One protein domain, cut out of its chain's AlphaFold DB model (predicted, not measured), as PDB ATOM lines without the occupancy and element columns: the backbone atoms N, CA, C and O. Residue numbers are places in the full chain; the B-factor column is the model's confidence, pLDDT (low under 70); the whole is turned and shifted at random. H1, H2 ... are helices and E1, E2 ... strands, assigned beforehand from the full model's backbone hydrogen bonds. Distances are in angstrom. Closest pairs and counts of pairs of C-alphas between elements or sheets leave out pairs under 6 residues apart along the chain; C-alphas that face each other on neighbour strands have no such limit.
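This is residues 148 to 218 of the 220 residues of an uncharacterized protein of Candidatus Magasanikbacteria bacterium RIFCSPLOWO2_12_FULL_43_12 (UniProt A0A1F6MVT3). A long two-stranded hairpin, E1 and E2, with the short strand E3 beside the first half of E1, makes a narrow three-stranded sheet between two short helices, H1 over one face and H2 over the other. The hairpin's link, residues 157 to 165, lies at one end of the longest axis. The printed part has 71 residues, with three named strands and two named helices in the order E1, E2, H1, E3, H2; the sheet order is E2, E1, E3, antiparallel throughout, and the class is mixed, helices and strands. The whole is compact, with a radius of gyration of the C-alphas of 12.6 A, yet elongated in outline, spanning 41 by 22 by 14 A.

E1, residues 148 to 156, begins at C-alpha 148 (200.355, 181.975, 232.940) and is 25.0 A long. E2, residues 166 to 175, is 27.0 A long and bends by 51 degrees at residue 172. H1, residues 176 to 184, measures 12.5 A. E3 is residues 199 to 202, beginning at C-alpha 199 (206.690, 190.200, 230.540). H2, residues 207 to 216, measures 14.3 A and ends at C-alpha 216 (198.277, 195.866, 223.121).

The sheet is only just strongly twisted, its C-alphas lying up to 4.3 A off its best plane. E1 and E2 form a hairpin, antiparallel at 154 degrees, with N 150 and O 172 within hydrogen-bond range at 2.9 A. E1 and E3 are antiparallel at 165 degrees, with N 151 and O 199 within range at 2.8 A. H1 is on the sheet at a height of 8.2 A, along the strands, at 6 degrees to E1 on the local plane; its closest C-alphas to E1 are those of Cys 179 and Cys 150, 5.5 A apart. H2 is on the opposite face at a height of 7.9 A, only just slantwise, at 31 degrees to E2 on the local plane; its closest C-alphas to E2 are those of Ala 214 and Trp 169, 5.4 A apart. These are three layers, helices on both faces of a sheet, and H1 and H2 are apart. E2, H1 and E3 form a split strand-helix-strand unit, two strands running the same way with E1 between them, with a right-handed crossover. In H1 and H2 every O i to N i+4 pair is within hydrogen-bond range.

The two farthest C-alphas, of Phe 160 and Asn 203, are 41.2 A apart. The printed part has no cut. The link from H1 to E3, residues 185 to 198, is long. The mean pLDDT of the printed part is 70.0; residues 154 to 167, 183 to 197 and 218 are under 70.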
ATOM      1  N   GLY A 148     200.591 180.549 233.126       87.44
ATOM      2  CA  GLY A 148     200.355 181.975 232.940       87.44
ATOM      3  C   GLY A 148     200.773 182.430 231.544       87.44
ATOM      4  O   GLY A 148     201.237 181.634 230.725       87.44
ATOM      5  N   CYS A 149     200.600 183.721 231.275       88.88
ATOM      6  CA  CYS A 149     200.900 184.307 229.977       88.88
ATOM      7  C   CYS A 149     202.327 184.850 229.962       88.88
ATOM      8  O   CYS A 149     202.671 185.763 230.722       88.88
ATOM      9  N   CYS A 150     203.151 184.297 229.078       86.75
ATOM     10  CA  CYS A 150     204.482 184.792 228.790       86.75
ATOM     11  C   CYS A 150     204.459 185.611 227.507       86.75
ATOM     12  O   CYS A 150     204.007 185.127 226.472       86.75
ATOM     13  N   LEU A 151     204.963 186.837 227.581       85.12
ATOM     14  CA  LEU A 151     205.211 187.685 226.428       85.12
ATOM     15  C   LEU A 151     206.715 187.837 226.239       85.12
ATOM     16  O   LEU A 151     207.421 188.204 227.181       85.12
ATOM     17  N   ASN A 152     207.183 187.623 225.021       80.19
ATOM     18  CA  ASN A 152     208.526 187.965 224.587       80.19
ATOM     19  C   ASN A 152     208.460 188.950 223.418       80.19
ATOM     20  O   ASN A 152     207.482 189.014 222.676       80.19
ATOM     21  N   GLU A 153     209.468 189.807 223.329       73.56
ATOM     22  CA  GLU A 153     209.659 190.703 222.196       73.56
ATOM     23  C   GLU A 153     210.661 190.033 221.267       73.56
ATOM     24  O   GLU A 153     211.708 189.600 221.727       73.56
ATOM     25  N   VAL A 154     210.331 189.929 219.986       68.94
ATOM     26  CA  VAL A 154     211.190 189.313 218.977       68.94
ATOM     27  C   VAL A 154     211.429 190.294 217.836       68.94
ATOM     28  O   VAL A 154     210.531 191.023 217.399       68.94
ATOM     29  N   GLU A 155     212.667 190.321 217.353       62.69
ATOM     30  CA  GLU A 155     213.102 191.177 216.255       62.69
ATOM     31  C   GLU A 155     213.368 190.334 215.009       62.69
ATOM     32  O   GLU A 155     214.378 189.635 214.902       62.69
ATOM     33  N   ALA A 156     212.479 190.438 214.020       54.75
ATOM     34  CA  ALA A 156     212.743 189.838 212.725       54.75
ATOM     35  C   ALA A 156     213.747 190.715 211.966       54.75
ATOM     36  O   ALA A 156     213.413 191.825 211.531       54.75
ATOM     37  N   VAL A 157     214.964 190.196 211.762       53.44
ATOM     38  CA  VAL A 157     215.824 190.701 210.690       53.44
ATOM     39  C   VAL A 157     215.153 190.401 209.376       53.44
ATOM     40  O   VAL A 157     215.012 189.251 208.957       53.44
ATOM     41  N   GLY A 158     214.732 191.475 208.735       50.12
ATOM     42  CA  GLY A 158     214.291 191.431 207.371       50.12
ATOM     43  C   GLY A 158     215.320 190.732 206.473       50.12
ATOM     44  O   GLY A 158     216.528 190.954 206.595       50.12
ATOM     45  N   GLY A 159     214.851 189.887 205.555       48.00
ATOM     46  CA  GLY A 159     215.697 189.369 204.486       48.00
ATOM     47  C   GLY A 159     216.225 190.513 203.615       48.00
ATOM     48  O   GLY A 159     215.832 191.663 203.753       48.00
ATOM     49  N   PHE A 160     217.085 190.213 202.642       52.41
ATOM     50  CA  PHE A 160     217.695 191.226 201.758       52.41
ATOM     51  C   PHE A 160     216.696 192.190 201.054       52.41
ATOM     52  O   PHE A 160     217.115 193.221 200.531       52.41
ATOM     53  N   TRP A 161     215.393 191.876 201.041       46.00
ATOM     54  CA  TRP A 161     214.316 192.709 200.486       46.00
ATOM     55  C   TRP A 161     213.492 193.496 201.518       46.00
ATOM     56  O   TRP A 161     212.641 194.290 201.121       46.00
ATOM     57  N   ASP A 162     213.737 193.311 202.811       49.44
ATOM     58  CA  ASP A 162     212.966 193.924 203.887       49.44
ATOM     59  C   ASP A 162     213.690 195.176 204.408       49.44
ATOM     60  O   ASP A 162     214.838 195.147 204.856       49.44
ATOM     61  N   VAL A 163     213.014 196.319 204.311       46.69
ATOM     62  CA  VAL A 163     213.509 197.621 204.772       46.69
ATOM     63  C   VAL A 163     213.162 197.825 206.247       46.69
ATOM     64  O   VAL A 163     212.124 198.393 206.572       46.69
ATOM     65  N   GLY A 164     214.069 197.401 207.129       55.09
ATOM     66  CA  GLY A 164     214.060 197.730 208.558       55.09
ATOM     67  C   GLY A 164     213.763 196.550 209.479       55.09
ATOM     68  O   GLY A 164     213.126 195.573 209.087       55.09
ATOM     69  N   ASN A 165     214.241 196.662 210.715       58.31
ATOM     70  CA  ASN A 165     213.951 195.703 211.770       58.31
ATOM     71  C   ASN A 165     212.481 195.855 212.181       58.31
ATOM     72  O   ASN A 165     212.014 196.970 212.425       58.31
ATOM     73  N   THR A 166     211.738 194.748 212.214       61.00
ATOM     74  CA  THR A 166     210.343 194.743 212.679       61.00
ATOM     75  C   THR A 166     210.276 194.074 214.044       61.00
ATOM     76  O   THR A 166     210.586 192.890 214.177       61.00
ATOM     77  N   HIS A 167     209.893 194.850 215.058       67.19
ATOM     78  CA  HIS A 167     209.675 194.365 216.418       67.19
ATOM     79  C   HIS A 167     208.222 193.918 216.572       67.19
ATOM     80  O   HIS A 167     207.293 194.633 216.181       67.19
ATOM     81  N   TRP A 168     208.009 192.733 217.136       70.69
ATOM     82  CA  TRP A 168     206.677 192.240 217.468       70.69
ATOM     83  C   TRP A 168     206.719 191.375 218.725       70.69
ATOM     84  O   TRP A 168     207.760 190.851 219.105       70.69
ATOM     85  N   TRP A 169     205.572 191.249 219.386       75.62
ATOM     86  CA  TRP A 169     205.437 190.462 220.607       75.62
ATOM     87  C   TRP A 169     204.844 189.094 220.290       75.62
ATOM     88  O   TRP A 169     203.765 189.019 219.693       75.62
ATOM     89  N   ASN A 170     205.528 188.028 220.691       77.06
ATOM     90  CA  ASN A 170     204.980 186.678 220.746       77.06
ATOM     91  C   ASN A 170     204.431 186.388 222.146       77.06
ATOM     92  O   ASN A 170     204.870 186.946 223.151       77.06
ATOM     93  N   SER A 171     203.413 185.533 222.185       81.88
ATOM     94  CA  SER A 171     202.738 185.127 223.411       81.88
ATOM     95  C   SER A 171     202.673 183.614 223.502       81.88
ATOM     96  O   SER A 171     202.260 182.957 222.544       81.88
ATOM     97  N   GLU A 172     203.011 183.074 224.664       81.56
ATOM     98  CA  GLU A 172     202.963 181.645 224.944       81.56
ATOM     99  C   GLU A 172     202.389 181.408 226.344       81.56
ATOM    100  O   GLU A 172     202.760 182.084 227.306       81.56
ATOM    101  N   ILE A 173     201.482 180.433 226.467       83.12
ATOM    102  CA  ILE A 173     201.014 179.964 227.773       83.12
ATOM    103  C   ILE A 173     202.030 178.954 228.290       83.12
ATOM    104  O   ILE A 173     202.140 177.845 227.771       83.12
ATOM    105  N   THR A 174     202.783 179.339 229.311       81.25
ATOM    106  CA  THR A 174     203.831 178.502 229.906       81.25
ATOM    107  C   THR A 174     203.913 178.762 231.407       81.25
ATOM    108  O   THR A 174     203.066 179.472 231.938       81.25
ATOM    109  N   ASP A 175     204.850 178.153 232.130       83.50
ATOM    110  CA  ASP A 175     205.107 178.467 233.539       83.50
ATOM    111  C   ASP A 175     206.108 179.629 233.692       83.50
ATOM    112  O   ASP A 175     206.839 179.978 232.765       83.50
ATOM    113  N   GLN A 176     206.167 180.231 234.882       82.19
ATOM    114  CA  GLN A 176     207.009 181.404 235.141       82.19
ATOM    115  C   GLN A 176     208.511 181.134 234.927       82.19
ATOM    116  O   GLN A 176     209.234 182.017 234.462       82.19
ATOM    117  N   GLU A 177     209.007 179.943 235.271       76.25
ATOM    118  CA  GLU A 177     210.430 179.596 235.149       76.25
ATOM    119  C   GLU A 177     210.803 179.367 233.680       76.25
ATOM    120  O   GLU A 177     211.825 179.875 233.204       76.25
ATOM    121  N   THR A 178     209.934 178.676 232.940       76.81
ATOM    122  CA  THR A 178     210.071 178.481 231.494       76.81
ATOM    123  C   THR A 178     209.947 179.805 230.746       76.81
ATOM    124  O   THR A 178     210.770 180.074 229.879       76.81
ATOM    125  N   CYS A 179     209.035 180.697 231.141       78.75
ATOM    126  CA  CYS A 179     208.924 182.035 230.561       78.75
ATOM    127  C   CYS A 179     210.224 182.836 230.712       78.75
ATOM    128  O   CYS A 179     210.773 183.350 229.739       78.75
ATOM    129  N   VAL A 180     210.775 182.892 231.929       74.62
ATOM    130  CA  VAL A 180     212.040 183.596 232.197       74.62
ATOM    131  C   VAL A 180     213.209 182.955 231.447       74.62
ATOM    132  O   VAL A 180     214.154 183.654 231.080       74.62
ATOM    133  N   THR A 181     213.165 181.644 231.215       75.38
ATOM    134  CA  THR A 181     214.165 180.937 230.409       75.38
ATOM    135  C   THR A 181     214.018 181.285 228.930       75.38
ATOM    136  O   THR A 181     215.008 181.670 228.317       75.38
ATOM    137  N   ASN A 182     212.799 181.260 228.390       71.38
ATOM    138  CA  ASN A 182     212.489 181.571 226.994       71.38
ATOM    139  C   ASN A 182     212.842 183.024 226.632       71.38
ATOM    140  O   ASN A 182     213.425 183.265 225.581       71.38
ATOM    141  N   ILE A 183     212.589 183.981 227.535       69.38
ATOM    142  CA  ILE A 183     212.998 185.394 227.385       69.38
ATOM    143  C   ILE A 183     214.533 185.553 227.390       69.38
ATOM    144  O   ILE A 183     215.071 186.529 226.878       69.38
ATOM    145  N   LYS A 184     215.268 184.622 228.012       64.50
ATOM    146  CA  LYS A 184     216.741 184.646 228.075       64.50
ATOM    147  C   LYS A 184     217.406 183.844 226.958       64.50
ATOM    148  O   LYS A 184     218.604 184.014 226.729       64.50
ATOM    149  N   THR A 185     216.687 182.933 226.308       61.50
ATOM    150  CA  THR A 185     217.230 182.124 225.217       61.50
ATOM    151  C   THR A 185     217.197 182.907 223.917       61.50
ATOM    152  O   THR A 185     216.140 183.084 223.328       61.50
ATOM    153  N   CYS A 186     218.370 183.306 223.432       56.94
ATOM    154  CA  CYS A 186     218.516 183.879 222.100       56.94
ATOM    155  C   CYS A 186     218.193 182.838 221.017       56.94
ATOM    156  O   CYS A 186     218.997 181.934 220.758       56.94
ATOM    157  N   THR A 187     217.035 182.960 220.377       54.34
ATOM    158  CA  THR A 187     216.700 182.254 219.133       54.34
ATOM    159  C   THR A 187     217.016 183.157 217.940       54.34
ATOM    160  O   THR A 187     217.147 184.367 218.083       54.34
ATOM    161  N   LYS A 188     217.202 182.606 216.734       46.62
ATOM    162  CA  LYS A 188     217.520 183.417 215.541       46.62
ATOM    163  C   LYS A 188     216.414 184.387 215.111       46.62
ATOM    164  O   LYS A 188     216.683 185.270 214.305       46.62
ATOM    165  N   GLU A 189     215.213 184.218 215.645       49.19
ATOM    166  CA  GLU A 189     214.073 185.119 215.499       49.19
ATOM    167  C   GLU A 189     214.127 186.319 216.460       49.19
ATOM    168  O   GLU A 189     213.341 187.245 216.295       49.19
ATOM    169  N   ASP A 190     215.037 186.316 217.441       48.62
ATOM    170  CA  ASP A 190     215.179 187.370 218.440       48.62
ATOM    171  C   ASP A 190     216.623 187.894 218.484       48.62
ATOM    172  O   ASP A 190     217.522 187.302 219.089       48.62
ATOM    173  N   GLN A 191     216.876 189.010 217.793       49.81
ATOM    174  CA  GLN A 191     218.180 189.679 217.843       49.81
ATOM    175  C   GLN A 191     218.413 190.468 219.143       49.81
ATOM    176  O   GLN A 191     219.542 190.905 219.388       49.81
ATOM    177  N   LEU A 192     217.410 190.592 220.023       53.38
ATOM    178  CA  LEU A 192     217.490 191.351 221.271       53.38
ATOM    179  C   LEU A 192     218.005 190.498 222.443       53.38
ATOM    180  O   LEU A 192     217.425 190.451 223.521       53.38
ATOM    181  N   CYS A 193     219.184 189.896 222.290       51.81
ATOM    182  CA  CYS A 193     219.850 189.156 223.372       51.81
ATOM    183  C   CYS A 193     220.215 190.006 224.606       51.81
ATOM    184  O   CYS A 193     220.509 189.462 225.671       51.81
ATOM    185  N   GLU A 194     220.258 191.332 224.459       44.62
ATOM    186  CA  GLU A 194     220.691 192.269 225.505       44.62
ATOM    187  C   GLU A 194     219.530 193.070 226.117       44.62
ATOM    188  O   GLU A 194     219.707 193.704 227.159       44.62
ATOM    189  N   SER A 195     218.336 193.014 225.515       50.81
ATOM    190  CA  SER A 195     217.146 193.721 225.987       50.81
ATOM    191  C   SER A 195     216.099 192.702 226.418       50.81
ATOM    192  O   SER A 195     215.321 192.217 225.609       50.81
ATOM    193  N   HIS A 196     216.094 192.357 227.709       57.16
ATOM    194  CA  HIS A 196     215.136 191.437 228.339       57.16
ATOM    195  C   HIS A 196     213.709 192.013 228.397       57.16
ATOM    196  O   HIS A 196     213.100 192.090 229.466       57.16
ATOM    197  N   ASN A 197     213.161 192.430 227.262       68.31
ATOM    198  CA  ASN A 197     211.843 193.038 227.154       68.31
ATOM    199  C   ASN A 197     210.750 191.964 227.134       68.31
ATOM    200  O   ASN A 197     209.852 192.001 226.316       68.31
ATOM    201  N   GLY A 198     210.817 190.982 228.030       75.94
ATOM    202  CA  GLY A 198     209.739 190.021 228.235       75.94
ATOM    203  C   GLY A 198     208.875 190.399 229.434       75.94
ATOM    204  O   GLY A 198     209.340 191.049 230.373       75.94
ATOM    205  N   ALA A 199     207.611 189.985 229.429       82.50
ATOM    206  CA  ALA A 199     206.690 190.200 230.540       82.50
ATOM    207  C   ALA A 199     205.944 188.911 230.888       82.50
ATOM    208  O   ALA A 199     205.523 188.166 230.009       82.50
ATOM    209  N   TRP A 200     205.757 188.676 232.182       85.56
ATOM    210  CA  TRP A 200     205.001 187.545 232.709       85.56
ATOM    211  C   TRP A 200     203.736 188.036 233.410       85.56
ATOM    212  O   TRP A 200     203.809 188.976 234.208       85.56
ATOM    213  N   TYR A 201     202.611 187.370 233.152       85.75
ATOM    214  CA  TYR A 201     201.332 187.621 233.814       85.75
ATOM    215  C   TYR A 201     200.814 186.340 234.469       85.75
ATOM    216  O   TYR A 201     200.581 185.327 233.802       85.75
ATOM    217  N   ASP A 202     200.620 186.396 235.785       84.75
ATOM    218  CA  ASP A 202     200.045 185.310 236.567       84.75
ATOM    219  C   ASP A 202     198.525 185.214 236.361       84.75
ATOM    220  O   ASP A 202     197.841 186.207 236.131       84.75
ATOM    221  N   ASN A 203     197.984 183.996 236.456       82.00
ATOM    222  CA  ASN A 203     196.548 183.692 236.347       82.00
ATOM    223  C   ASN A 203     195.892 183.949 234.976       82.00
ATOM    224  O   ASN A 203     194.671 183.854 234.875       82.00
ATOM    225  N   ILE A 204     196.668 184.216 233.922       84.44
ATOM    226  CA  ILE A 204     196.168 184.270 232.541       84.44
ATOM    227  C   ILE A 204     196.482 182.941 231.867       84.44
ATOM    228  O   ILE A 204     197.592 182.715 231.393       84.44
ATOM    229  N   THR A 205     195.503 182.042 231.872       81.56
ATOM    230  CA  THR A 205     195.625 180.703 231.272       81.56
ATOM    231  C   THR A 205     194.901 180.582 229.936       81.56
ATOM    232  O   THR A 205     194.991 179.541 229.291       81.56
ATOM    233  N   ASP A 206     194.156 181.617 229.542       85.44
ATOM    234  CA  ASP A 206     193.457 181.675 228.266       85.44
ATOM    235  C   ASP A 206     194.376 182.266 227.186       85.44
ATOM    236  O   ASP A 206     195.000 183.317 227.371       85.44
ATOM    237  N   ALA A 207     194.492 181.558 226.063       77.56
ATOM    238  CA  ALA A 207     195.364 181.951 224.965       77.56
ATOM    239  C   ALA A 207     194.876 183.228 224.264       77.56
ATOM    240  O   ALA A 207     195.708 184.028 223.838       77.56
ATOM    241  N   ASP A 208     193.561 183.452 224.187       83.12
ATOM    242  CA  ASP A 208     192.981 184.627 223.534       83.12
ATOM    243  C   ASP A 208     193.225 185.885 224.381       83.12
ATOM    244  O   ASP A 208     193.611 186.934 223.858       83.12
ATOM    245  N   GLU A 209     193.079 185.773 225.706       84.69
ATOM    246  CA  GLU A 209     193.409 186.860 226.638       84.69
ATOM    247  C   GLU A 209     194.909 187.188 226.616       84.69
ATOM    248  O   GLU A 209     195.300 188.359 226.610       84.69
ATOM    249  N   CYS A 210     195.760 186.163 226.550       83.44
ATOM    250  CA  CYS A 210     197.208 186.329 226.453       83.44
ATOM    251  C   CYS A 210     197.633 186.985 225.127       83.44
ATOM    252  O   CYS A 210     198.466 187.897 225.114       83.44
ATOM    253  N   TRP A 211     197.013 186.589 224.013       82.69
ATOM    254  CA  TRP A 211     197.248 187.194 222.704       82.69
ATOM    255  C   TRP A 211     196.823 188.669 222.665       82.69
ATOM    256  O   TRP A 211     197.563 189.517 222.162       82.69
ATOM    257  N   ALA A 212     195.677 189.010 223.263       83.81
ATOM    258  CA  ALA A 212     195.209 190.394 223.349       83.81
ATOM    259  C   ALA A 212     196.208 191.310 224.088       83.81
ATOM    260  O   ALA A 212     196.396 192.470 223.707       83.81
ATOM    261  N   LEU A 213     196.900 190.789 225.108       82.94
ATOM    262  CA  LEU A 213     197.973 191.516 225.793       82.94
ATOM    263  C   LEU A 213     199.193 191.754 224.894       82.94
ATOM    264  O   LEU A 213     199.760 192.849 224.924       82.94
ATOM    265  N   ALA A 214     199.577 190.768 224.080       80.00
ATOM    266  CA  ALA A 214     200.673 190.900 223.121       80.00
ATOM    267  C   ALA A 214     200.367 191.955 222.050       80.00
ATOM    268  O   ALA A 214     201.220 192.772 221.703       80.00
ATOM    269  N   GLU A 215     199.129 191.992 221.551       77.62
ATOM    270  CA  GLU A 215     198.693 193.003 220.585       77.62
ATOM    271  C   GLU A 215     198.679 194.417 221.169       77.62
ATOM    272  O   GLU A 215     199.113 195.356 220.501       77.62
ATOM    273  N   GLY A 216     198.261 194.574 222.429       77.69
ATOM    274  CA  GLY A 216     198.277 195.866 223.121       77.69
ATOM    275  C   GLY A 216     199.680 196.470 223.278       77.69
ATOM    276  O   GLY A 216     199.823 197.690 223.368       77.69
ATOM    277  N   LYS A 217     200.728 195.637 223.262       72.44
ATOM    278  CA  LYS A 217     202.133 196.059 223.374       72.44
ATOM    279  C   LYS A 217     202.761 196.513 222.051       72.44
ATOM    280  O   LYS A 217     203.830 197.112 222.085       72.44
ATOM    281  N   LYS A 218     202.099 196.327 220.901       64.50
ATOM    282  CA  LYS A 218     202.600 196.700 219.556       64.50
ATOM    283  C   LYS A 218     202.612 198.222 219.274       64.50
ATOM    284  O   LYS A 218     202.570 198.624 218.114       64.50
TER     285      LYS A 218